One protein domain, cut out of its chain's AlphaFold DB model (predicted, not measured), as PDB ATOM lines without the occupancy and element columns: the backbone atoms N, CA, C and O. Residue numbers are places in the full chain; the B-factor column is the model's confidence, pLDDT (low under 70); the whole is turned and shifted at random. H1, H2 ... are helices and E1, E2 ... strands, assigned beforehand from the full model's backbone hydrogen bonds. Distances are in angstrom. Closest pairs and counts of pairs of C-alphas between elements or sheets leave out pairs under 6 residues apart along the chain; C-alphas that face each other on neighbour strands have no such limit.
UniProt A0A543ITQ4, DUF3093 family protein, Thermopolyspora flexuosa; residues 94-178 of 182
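AT A GLANCE: This is residues 94 to 178 of the 182 residues of the protein "DUF3093 family protein" of Thermopolyspora flexuosa (UniProt A0A543ITQ4). H1 and the hairpin E1 E2 make the core, H1 packing on E1; H3 runs beside H1, and H2 is crosswise to it. Loops 108 to 122 and 132 to 149 reach opposite ends of the longest axis. Of 85 printed residues, under half are in H1, H2, E1, E2 and H3, in that order, a mixed class with one antiparallel sheet. The whole is compact, radius of gyration of the C-alphas 12.5 A, spans 36 by 25 by 23 A.

HOW THE PARTS SIT: H1, residues 98 to 107, touches H2, residues 123 to 131, about perpendicular at 84 degrees; the closest C-alphas, Leu 103 and Trp 123, are 6.7 A apart. H1 touches H3, residues 168 to 178, at a shallow tilt of 28 degrees, opposite ways; the closest C-alphas are Ala 105 and Val 172, 6.4 A. E1, residues 150 to 154, and E2, residues 160 to 164, form an antiparallel hairpin; N 153 and O 161 are within hydrogen-bond range, 2.7 A. Every O i to N i+4 pair in H1, H2 and H3 is within range.

IN THESE COORDINATES: H1, 14.4 A long, begins at C-alpha 98, (-33.138, 40.649, 6.163); H3, 15.4 A, ends at C-alpha 178, (-23.657, 42.444, 7.583).

THE WHOLE: The printed part has no cut; links H1 to H2 and H2 to E1 are long. Residues 140 to 145 are among those with pLDDT under 70.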
ATOM      1  N   HIS A  94     -26.050  34.937   7.906       86.56
ATOM      2  CA  HIS A  94     -26.699  34.459   6.685       86.56
ATOM      3  C   HIS A  94     -27.982  33.655   6.948       86.56
ATOM      4  O   HIS A  94     -28.764  33.468   6.016       86.56
ATOM      5  N   HIS A  95     -28.204  33.196   8.187       89.31
ATOM      6  CA  HIS A  95     -29.466  32.592   8.619       89.31
ATOM      7  C   HIS A  95     -30.497  33.634   9.047       89.31
ATOM      8  O   HIS A  95     -31.660  33.277   9.183       89.31
ATOM      9  N   LEU A  96     -30.110  34.892   9.272       88.62
ATOM     10  CA  LEU A  96     -31.063  35.948   9.600       88.62
ATOM     11  C   LEU A  96     -31.819  36.371   8.343       88.62
ATOM     12  O   LEU A  96     -31.235  36.503   7.263       88.62
ATOM     13  N   ASP A  97     -33.120  36.586   8.491       89.44
ATOM     14  CA  ASP A  97     -33.948  37.116   7.420       89.44
ATOM     15  C   ASP A  97     -33.875  38.650   7.413       89.44
ATOM     16  O   ASP A  97     -34.289  39.327   8.362       89.44
ATOM     17  N   ARG A  98     -33.339  39.206   6.321       90.12
ATOM     18  CA  ARG A  98     -33.138  40.649   6.163       90.12
ATOM     19  C   ARG A  98     -34.458  41.423   6.136       90.12
ATOM     20  O   ARG A  98     -34.481  42.547   6.630       90.12
ATOM     21  N   ALA A  99     -35.553  40.833   5.650       89.00
ATOM     22  CA  ALA A  99     -36.867  41.478   5.628       89.00
ATOM     23  C   ALA A  99     -37.364  41.795   7.046       89.00
ATOM     24  O   ALA A  99     -37.896  42.874   7.303       89.00
ATOM     25  N   TYR A 100     -37.110  40.895   7.998       88.38
ATOM     26  CA  TYR A 100     -37.464  41.111   9.399       88.38
ATOM     27  C   TYR A 100     -36.507  42.068  10.112       88.38
ATOM     28  O   TYR A 100     -36.931  42.785  11.017       88.38
ATOM     29  N   VAL A 101     -35.241  42.142   9.688       88.94
ATOM     30  CA  VAL A 101     -34.322  43.188  10.170       88.94
ATOM     31  C   VAL A 101     -34.791  44.567   9.700       88.94
ATOM     32  O   VAL A 101     -34.783  45.508  10.492       88.94
ATOM     33  N   TYR A 102     -35.258  44.691   8.454       89.38
ATOM     34  CA  TYR A 102     -35.871  45.926   7.966       89.38
ATOM     35  C   TYR A 102     -37.170  46.257   8.695       89.38
ATOM     36  O   TYR A 102     -37.345  47.401   9.108       89.38
ATOM     37  N   LEU A 103     -38.038  45.269   8.935       89.31
ATOM     38  CA  LEU A 103     -39.252  45.473   9.725       89.31
ATOM     39  C   LEU A 103     -38.900  46.045  11.104       89.31
ATOM     40  O   LEU A 103     -39.437  47.073  11.510       89.31
ATOM     41  N   LEU A 104     -37.924  45.448  11.790       88.62
ATOM     42  CA  LEU A 104     -37.466  45.949  13.080       88.62
ATOM     43  C   LEU A 104     -36.879  47.368  12.977       88.62
ATOM     44  O   LEU A 104     -37.076  48.188  13.869       88.62
ATOM     45  N   ALA A 105     -36.189  47.689  11.881       88.56
ATOM     46  CA  ALA A 105     -35.674  49.031  11.629       88.56
ATOM     47  C   ALA A 105     -36.795  50.077  11.481       88.56
ATOM     48  O   ALA A 105     -36.636  51.192  11.979       88.56
ATOM     49  N   THR A 106     -37.921  49.715  10.853       87.12
ATOM     50  CA  THR A 106     -39.092  50.602  10.696       87.12
ATOM     51  C   THR A 106     -39.819  50.867  12.010       87.12
ATOM     52  O   THR A 106     -40.299  51.974  12.238       87.12
ATOM     53  N   GLU A 107     -39.869  49.878  12.901       86.69
ATOM     54  CA  GLU A 107     -40.577  49.983  14.182       86.69
ATOM     55  C   GLU A 107     -39.771  50.723  15.260       86.69
ATOM     56  O   GLU A 107     -40.329  51.162  16.266       86.69
ATOM     57  N   LEU A 108     -38.457  50.882  15.074       85.69
ATOM     58  CA  LEU A 108     -37.596  51.574  16.026       85.69
ATOM     59  C   LEU A 108     -37.635  53.096  15.799       85.69
ATOM     60  O   LEU A 108     -37.091  53.572  14.801       85.69
ATOM     61  N   PRO A 109     -38.133  53.909  16.757       80.62
ATOM     62  CA  PRO A 109     -38.257  55.361  16.574       80.62
ATOM     63  C   PRO A 109     -36.921  56.060  16.294       80.62
ATOM     64  O   PRO A 109     -36.849  57.034  15.552       80.62
ATOM     65  N   ALA A 110     -35.833  55.536  16.867       82.44
ATOM     66  CA  ALA A 110     -34.480  56.057  16.676       82.44
ATOM     67  C   ALA A 110     -33.933  55.854  15.246       82.44
ATOM     68  O   ALA A 110     -32.926  56.472  14.886       82.44
ATOM     69  N   LEU A 111     -34.570  54.975  14.468       80.62
ATOM     70  CA  LEU A 111     -34.167  54.535  13.135       80.62
ATOM     71  C   LEU A 111     -35.184  54.912  12.046       80.62
ATOM     72  O   LEU A 111     -34.759  55.219  10.936       80.62
ATOM     73  N   ALA A 112     -36.476  54.996  12.378       70.94
ATOM     74  CA  ALA A 112     -37.596  55.227  11.458       70.94
ATOM     75  C   ALA A 112     -37.484  56.469  10.541       70.94
ATOM     76  O   ALA A 112     -38.194  56.552   9.548       70.94
ATOM     77  N   GLY A 113     -36.582  57.417  10.825       67.38
ATOM     78  CA  GLY A 113     -36.297  58.575   9.959       67.38
ATOM     79  C   GLY A 113     -34.828  58.748   9.555       67.38
ATOM     80  O   GLY A 113     -34.458  59.798   9.042       67.38
ATOM     81  N   ARG A 114     -33.961  57.772   9.852       71.06
ATOM     82  CA  ARG A 114     -32.503  57.856   9.623       71.06
ATOM     83  C   ARG A 114     -31.961  56.807   8.660       71.06
ATOM     84  O   ARG A 114     -30.788  56.887   8.298       71.06
ATOM     85  N   LEU A 115     -32.765  55.815   8.292       68.12
ATOM     86  CA  LEU A 115     -32.376  54.839   7.285       68.12
ATOM     87  C   LEU A 115     -32.743  55.343   5.884       68.12
ATOM     88  O   LEU A 115     -33.885  55.755   5.691       68.12
ATOM     89  N   PRO A 116     -31.797  55.326   4.930       62.53
ATOM     90  CA  PRO A 116     -32.102  55.565   3.524       62.53
ATOM     91  C   PRO A 116     -32.954  54.416   2.957       62.53
ATOM     92  O   PRO A 116     -32.813  53.287   3.426       62.53
ATOM     93  N   ASP A 117     -33.826  54.743   1.995       70.94
ATOM     94  CA  ASP A 117     -34.711  53.870   1.198       70.94
ATOM     95  C   ASP A 117     -34.827  52.418   1.679       70.94
ATOM     96  O   ASP A 117     -34.112  51.512   1.245       70.94
ATOM     97  N   LEU A 118     -35.774  52.193   2.589       75.69
ATOM     98  CA  LEU A 118     -36.219  50.848   2.926       75.69
ATOM     99  C   LEU A 118     -36.984  50.255   1.731       75.69
ATOM    100  O   LEU A 118     -37.810  50.953   1.139       75.69
ATOM    101  N   PRO A 119     -36.754  48.978   1.382       80.94
ATOM    102  CA  PRO A 119     -37.495  48.329   0.306       80.94
ATOM    103  C   PRO A 119     -38.985  48.246   0.653       80.94
ATOM    104  O   PRO A 119     -39.334  47.990   1.805       80.94
ATOM    105  N   ASP A 120     -39.859  48.415  -0.342       83.75
ATOM    106  CA  ASP A 120     -41.304  48.245  -0.166       83.75
ATOM    107  C   ASP A 120     -41.640  46.755   0.007       83.75
ATOM    108  O   ASP A 120     -41.775  45.991  -0.952       83.75
ATOM    109  N   LEU A 121     -41.667  46.315   1.264       86.44
ATOM    110  CA  LEU A 121     -41.956  44.944   1.666       86.44
ATOM    111  C   LEU A 121     -43.396  44.837   2.184       86.44
ATOM    112  O   LEU A 121     -43.947  45.812   2.691       86.44
ATOM    113  N   PRO A 122     -44.019  43.643   2.143       90.88
ATOM    114  CA  PRO A 122     -45.366  43.433   2.670       90.88
ATOM    115  C   PRO A 122     -45.365  43.450   4.209       90.88
ATOM    116  O   PRO A 122     -45.486  42.411   4.864       90.88
ATOM    117  N   TRP A 123     -45.218  44.639   4.794       89.06
ATOM    118  CA  TRP A 123     -44.977  44.857   6.221       89.06
ATOM    119  C   TRP A 123     -46.026  44.212   7.117       89.06
ATOM    120  O   TRP A 123     -45.679  43.616   8.134       89.06
ATOM    121  N   ASP A 124     -47.300  44.295   6.736       90.88
ATOM    122  CA  ASP A 124     -48.398  43.740   7.530       90.88
ATOM    123  C   ASP A 124     -48.350  42.209   7.568       90.88
ATOM    124  O   ASP A 124     -48.572  41.601   8.614       90.88
ATOM    125  N   ARG A 125     -47.967  41.570   6.453       90.38
ATOM    126  CA  ARG A 125     -47.761  40.117   6.407       90.38
ATOM    127  C   ARG A 125     -46.579  39.710   7.285       90.38
ATOM    128  O   ARG A 125     -46.681  38.731   8.018       90.38
ATOM    129  N   LEU A 126     -45.472  40.450   7.219       89.69
ATOM    130  CA  LEU A 126     -44.289  40.167   8.035       89.69
ATOM    131  C   LEU A 126     -44.607  40.301   9.533       89.69
ATOM    132  O   LEU A 126     -44.262  39.403  10.302       89.69
ATOM    133  N   ARG A 127     -45.335  41.354   9.933       89.94
ATOM    134  CA  ARG A 127     -45.826  41.528  11.312       89.94
ATOM    135  C   ARG A 127     -46.718  40.370  11.742       89.94
ATOM    136  O   ARG A 127     -46.438  39.751  12.762       89.94
ATOM    137  N   ALA A 128     -47.701  39.992  10.926       88.88
ATOM    138  CA  ALA A 128     -48.596  38.880  11.243       88.88
ATOM    139  C   ALA A 128     -47.849  37.547  11.444       88.88
ATOM    140  O   ALA A 128     -48.138  36.814  12.388       88.88
ATOM    141  N   ILE A 129     -46.862  37.233  10.593       88.12
ATOM    142  CA  ILE A 129     -46.057  36.008  10.730       88.12
ATOM    143  C   ILE A 129     -45.218  36.046  12.009       88.12
ATOM    144  O   ILE A 129     -45.139  35.043  12.717       88.12
ATOM    145  N   ARG A 130     -44.590  37.189  12.301       88.56
ATOM    146  CA  ARG A 130     -43.793  37.376  13.515       88.56
ATOM    147  C   ARG A 130     -44.652  37.209  14.764       88.56
ATOM    148  O   ARG A 130     -44.282  36.447  15.647       88.56
ATOM    149  N   ASP A 131     -45.790  37.892  14.822       87.44
ATOM    150  CA  ASP A 131     -46.657  37.929  16.004       87.44
ATOM    151  C   ASP A 131     -47.330  36.569  16.258       87.44
ATOM    152  O   ASP A 131     -47.613  36.211  17.400       87.44
ATOM    153  N   ALA A 132     -47.513  35.757  15.211       86.88
ATOM    154  CA  ALA A 132     -47.995  34.382  15.324       86.88
ATOM    155  C   ALA A 132     -46.948  33.394  15.878       86.88
ATOM    156  O   ALA A 132     -47.283  32.238  16.155       86.88
ATOM    157  N   ARG A 133     -45.675  33.792  16.010       84.44
ATOM    158  CA  ARG A 133     -44.572  32.902  16.399       84.44
ATOM    159  C   ARG A 133     -43.975  33.333  17.742       84.44
ATOM    160  O   ARG A 133     -43.410  34.420  17.834       84.44
ATOM    161  N   PRO A 134     -44.004  32.477  18.778       83.00
ATOM    162  CA  PRO A 134     -43.342  32.798  20.035       83.00
ATOM    163  C   PRO A 134     -41.826  32.862  19.816       83.00
ATOM    164  O   PRO A 134     -41.208  31.892  19.373       83.00
ATOM    165  N   ALA A 135     -41.224  34.012  20.119       84.56
ATOM    166  CA  ALA A 135     -39.792  34.211  19.954       84.56
ATOM    167  C   ALA A 135     -39.017  33.608  21.131       84.56
ATOM    168  O   ALA A 135     -39.260  33.944  22.291       84.56
ATOM    169  N   ARG A 136     -38.041  32.740  20.839       86.44
ATOM    170  CA  ARG A 136     -37.143  32.208  21.871       86.44
ATOM    171  C   ARG A 136     -36.116  33.264  22.249       86.44
ATOM    172  O   ARG A 136     -35.342  33.698  21.398       86.44
ATOM    173  N   LEU A 137     -36.063  33.640  23.520       84.00
ATOM    174  CA  LEU A 137     -35.055  34.575  24.003       84.00
ATOM    175  C   LEU A 137     -33.652  33.958  23.897       84.00
ATOM    176  O   LEU A 137     -33.409  32.839  24.351       84.00
ATOM    177  N   LEU A 138     -32.738  34.688  23.265       82.62
ATOM    178  CA  LEU A 138     -31.361  34.260  23.049       82.62
ATOM    179  C   LEU A 138     -30.476  34.606  24.244       82.62
ATOM    180  O   LEU A 138     -30.624  35.654  24.871       82.62
ATOM    181  N   GLY A 139     -29.489  33.749  24.501       72.75
ATOM    182  CA  GLY A 139     -28.490  33.949  25.550       72.75
ATOM    183  C   GLY A 139     -28.781  33.177  26.834       72.75
ATOM    184  O   GLY A 139     -28.204  33.500  27.870       72.75
ATOM    185  N   GLY A 140     -29.638  32.151  26.769       66.88
ATOM    186  CA  GLY A 140     -29.979  31.296  27.914       66.88
ATOM    187  C   GLY A 140     -30.856  31.963  28.979       66.88
ATOM    188  O   GLY A 140     -31.001  31.421  30.073       66.88
ATOM    189  N   ALA A 141     -31.423  33.132  28.685       65.62
ATOM    190  CA  ALA A 141     -32.410  33.764  29.544       65.62
ATOM    191  C   ALA A 141     -33.791  33.144  29.276       65.62
ATOM    192  O   ALA A 141     -34.219  33.037  28.131       65.62
ATOM    193  N   TYR A 142     -34.492  32.745  30.337       59.75
ATOM    194  CA  TYR A 142     -35.863  32.219  30.252       59.75
ATOM    195  C   TYR A 142     -36.927  33.325  30.279       59.75
ATOM    196  O   TYR A 142     -38.102  33.054  30.056       59.75
ATOM    197  N   ALA A 143     -36.517  34.563  30.563       63.12
ATOM    198  CA  ALA A 143     -37.382  35.730  30.644       63.12
ATOM    199  C   ALA A 143     -36.613  36.997  30.262       63.12
ATOM    200  O   ALA A 143     -35.383  37.055  30.362       63.12
ATOM    201  N   GLU A 144     -37.360  38.011  29.835       69.81
ATOM    202  CA  GLU A 144     -36.834  39.328  29.506       69.81
ATOM    203  C   GLU A 144     -36.101  39.941  30.716       69.81
ATOM    204  O   GLU A 144     -36.651  39.978  31.823       69.81
ATOM    205  N   PRO A 145     -34.844  40.399  30.555       68.75
ATOM    206  CA  PRO A 145     -34.128  41.039  31.647       68.75
ATOM    207  C   PRO A 145     -34.845  42.319  32.088       68.75
ATOM    208  O   PRO A 145     -35.209  43.154  31.263       68.75
ATOM    209  N   ILE A 146     -34.990  42.513  33.400       71.19
ATOM    210  CA  ILE A 146     -35.666  43.688  33.966       71.19
ATOM    211  C   ILE A 146     -35.053  44.985  33.409       71.19
ATOM    212  O   ILE A 146     -33.845  45.221  33.510       71.19
ATOM    213  N   GLY A 147     -35.911  45.842  32.846       69.62
ATOM    214  CA  GLY A 147     -35.525  47.143  32.297       69.62
ATOM    215  C   GLY A 147     -34.781  47.075  30.958       69.62
ATOM    216  O   GLY A 147     -34.083  48.029  30.607       69.62
ATOM    217  N   VAL A 148     -34.878  45.960  30.229       77.19
ATOM    218  CA  VAL A 148     -34.317  45.795  28.881       77.19
ATOM    219  C   VAL A 148     -35.376  45.195  27.974       77.19
ATOM    220  O   VAL A 148     -35.883  44.125  28.271       77.19
ATOM    221  N   ALA A 149     -35.668  45.869  26.863       81.50
ATOM    222  CA  ALA A 149     -36.589  45.351  25.864       81.50
ATOM    223  C   ALA A 149     -35.926  44.258  25.007       81.50
ATOM    224  O   ALA A 149     -34.737  44.325  24.662       81.50
ATOM    225  N   SER A 150     -36.720  43.259  24.657       83.75
ATOM    226  CA  SER A 150     -36.388  42.162  23.768       83.75
ATOM    227  C   SER A 150     -36.988  42.407  22.390       83.75
ATOM    228  O   SER A 150     -38.144  42.796  22.242       83.75
ATOM    229  N   TYR A 151     -36.167  42.207  21.363       86.50
ATOM    230  CA  TYR A 151     -36.542  42.485  19.985       86.50
ATOM    231  C   TYR A 151     -36.538  41.185  19.182       86.50
ATOM    232  O   TYR A 151     -35.481  40.547  19.082       86.50
ATOM    233  N   PRO A 152     -37.694  40.762  18.646       87.62
ATOM    234  CA  PRO A 152     -37.789  39.561  17.833       87.62
ATOM    235  C   PRO A 152     -37.078  39.750  16.486       87.62
ATOM    236  O   PRO A 152     -37.216  40.768  15.813       87.62
ATOM    237  N   LEU A 153     -36.340  38.725  16.089       88.19
ATOM    238  CA  LEU A 153     -35.704  38.525  14.799       88.19
ATOM    239  C   LEU A 153     -36.194  37.185  14.250       88.19
ATOM    240  O   LEU A 153     -36.358  36.221  15.002       88.19
ATOM    241  N   MET A 154     -36.410  37.105  12.941       90.31
ATOM    242  CA  MET A 154     -36.682  35.828  12.288       90.31
ATOM    243  C   MET A 154     -35.438  35.297  11.595       90.31
ATOM    244  O   MET A 154     -34.654  36.040  10.997       90.31
ATOM    245  N   LEU A 155     -35.279  33.984  11.687       89.75
ATOM    246  CA  LEU A 155     -34.360  33.234  10.857       89.75
ATOM    247  C   LEU A 155     -35.065  32.829   9.559       89.75
ATOM    248  O   LEU A 155     -36.285  32.684   9.510       89.75
ATOM    249  N   LYS A 156     -34.273  32.574   8.518       88.25
ATOM    250  CA  LYS A 156     -34.736  32.081   7.213       88.25
ATOM    251  C   LYS A 156     -35.444  30.725   7.289       88.25
ATOM    252  O   LYS A 156     -36.198  30.385   6.387       88.25
ATOM    253  N   ASP A 157     -35.212  29.955   8.350       85.62
ATOM    254  CA  ASP A 157     -35.905  28.690   8.624       85.62
ATOM    255  C   ASP A 157     -37.309  28.886   9.239       85.62
ATOM    256  O   ASP A 157     -38.010  27.913   9.515       85.62
ATOM    257  N   GLY A 158     -37.736  30.138   9.447       83.62
ATOM    258  CA  GLY A 158     -39.018  30.489  10.056       83.62
ATOM    259  C   GLY A 158     -39.013  30.460  11.585       83.62
ATOM    260  O   GLY A 158     -40.069  30.624  12.203       83.62
ATOM    261  N   THR A 159     -37.856  30.265  12.220       87.62
ATOM    262  CA  THR A 159     -37.715  30.315  13.677       87.62
ATOM    263  C   THR A 159     -37.677  31.763  14.162       87.62
ATOM    264  O   THR A 159     -36.905  32.580  13.662       87.62
ATOM    265  N   ALA A 160     -38.487  32.081  15.175       88.50
ATOM    266  CA  ALA A 160     -38.455  33.372  15.858       88.50
ATOM    267  C   ALA A 160     -37.478  33.328  17.040       88.50
ATOM    268  O   ALA A 160     -37.589  32.476  17.927       88.50
ATOM    269  N   VAL A 161     -36.548  34.276  17.091       89.62
ATOM    270  CA  VAL A 161     -35.601  34.447  18.198       89.62
ATOM    271  C   VAL A 161     -35.643  35.882  18.699       89.62
ATOM    272  O   VAL A 161     -35.783  36.797  17.906       89.62
ATOM    273  N   ALA A 162     -35.524  36.116  20.000       87.94
ATOM    274  CA  ALA A 162     -35.540  37.460  20.570       87.94
ATOM    275  C   ALA A 162     -34.170  37.828  21.142       87.94
ATOM    276  O   ALA A 162     -33.540  37.030  21.836       87.94
ATOM    277  N   VAL A 163     -33.716  39.053  20.875       86.56
ATOM    278  CA  VAL A 163     -32.471  39.598  21.430       86.56
ATOM    279  C   VAL A 163     -32.808  40.705  22.420       86.56
ATOM    280  O   VAL A 163     -33.387  41.721  22.041       86.56
ATOM    281  N   ALA A 164     -32.413  40.541  23.682       84.31
ATOM    282  CA  ALA A 164     -32.484  41.614  24.671       84.31
ATOM    283  C   ALA A 164     -31.307  42.581  24.486       84.31
ATOM    284  O   ALA A 164     -30.144  42.185  24.578       84.31
ATOM    285  N   THR A 165     -31.589  43.858  24.228       83.31
ATOM    286  CA  THR A 165     -30.548  44.885  24.072       83.31
ATOM    287  C   THR A 165     -31.028  46.247  24.558       83.31
ATOM    288  O   THR A 165     -32.182  46.622  24.387       83.31
ATOM    289  N   ARG A 166     -30.113  47.017  25.156       79.31
ATOM    290  CA  ARG A 166     -30.359  48.419  25.545       79.31
ATOM    291  C   ARG A 166     -30.176  49.410  24.402       79.31
ATOM    292  O   ARG A 166     -30.554  50.566  24.535       79.31
ATOM    293  N   ASP A 167     -29.544  48.976  23.320       83.50
ATOM    294  CA  ASP A 167     -29.320  49.788  22.130       83.50
ATOM    295  C   ASP A 167     -29.743  48.972  20.897       83.50
ATOM    296  O   ASP A 167     -28.921  48.319  20.242       83.50
ATOM    297  N   PRO A 168     -31.062  48.905  20.635       85.56
ATOM    298  CA  PRO A 168     -31.601  48.204  19.475       85.56
ATOM    299  C   PRO A 168     -31.243  48.899  18.163       85.56
ATOM    300  O   PRO A 168     -31.026  48.227  17.160       85.56
ATOM    301  N   ALA A 169     -31.106  50.228  18.170       86.19
ATOM    302  CA  ALA A 169     -30.758  50.995  16.982       86.19
ATOM    303  C   ALA A 169     -29.338  50.671  16.494       86.19
ATOM    304  O   ALA A 169     -29.136  50.406  15.308       86.19
ATOM    305  N   GLY A 170     -28.360  50.636  17.408       85.38
ATOM    306  CA  GLY A 170     -26.992  50.224  17.102       85.38
ATOM    307  C   GLY A 170     -26.911  48.775  16.614       85.38
ATOM    308  O   GLY A 170     -26.233  48.498  15.623       85.38
ATOM    309  N   MET A 171     -27.667  47.870  17.246       88.25
ATOM    310  CA  MET A 171     -27.748  46.465  16.832       88.25
ATOM    311  C   MET A 171     -28.315  46.316  15.416       88.25
ATOM    312  O   MET A 171     -27.697  45.658  14.585       88.25
ATOM    313  N   VAL A 172     -29.462  46.932  15.119       88.44
ATOM    314  CA  VAL A 172     -30.110  46.840  13.801       88.44
ATOM    315  C   VAL A 172     -29.246  47.469  12.716       88.44
ATOM    316  O   VAL A 172     -29.071  46.868  11.661       88.44
ATOM    317  N   LYS A 173     -28.619  48.621  12.983       87.25
ATOM    318  CA  LYS A 173     -27.669  49.237  12.048       87.25
ATOM    319  C   LYS A 173     -26.497  48.305  11.729       87.25
ATOM    320  O   LYS A 173     -26.106  48.191  10.571       87.25
ATOM    321  N   ALA A 174     -25.948  47.631  12.740       87.00
ATOM    322  CA  ALA A 174     -24.880  46.658  12.545       87.00
ATOM    323  C   ALA A 174     -25.359  45.430  11.758       87.00
ATOM    324  O   ALA A 174     -24.647  44.981  10.869       87.00
ATOM    325  N   LEU A 175     -26.564  44.923  12.045       88.75
ATOM    326  CA  LEU A 175     -27.164  43.801  11.317       88.75
ATOM    327  C   LEU A 175     -27.396  44.139   9.842       88.75
ATOM    328  O   LEU A 175     -27.004  43.363   8.980       88.75
ATOM    329  N   LEU A 176     -27.952  45.308   9.531       87.69
ATOM    330  CA  LEU A 176     -28.164  45.740   8.146       87.69
ATOM    331  C   LEU A 176     -26.858  45.892   7.356       87.69
ATOM    332  O   LEU A 176     -26.859  45.706   6.145       87.69
ATOM    333  N   ALA A 177     -25.742  46.178   8.031       85.81
ATOM    334  CA  ALA A 177     -24.429  46.253   7.397       85.81
ATOM    335  C   ALA A 177     -23.806  44.877   7.080       85.81
ATOM    336  O   ALA A 177     -22.867  44.819   6.289       85.81
ATOM    337  N   VAL A 178     -24.278  43.785   7.699       86.50
ATOM    338  CA  VAL A 178     -23.657  42.444   7.583       86.50
ATOM    339  C   VAL A 178     -24.577  41.365   7.027       86.50
ATOM    340  O   VAL A 178     -24.094  40.371   6.491       86.50
TER     341      VAL A 178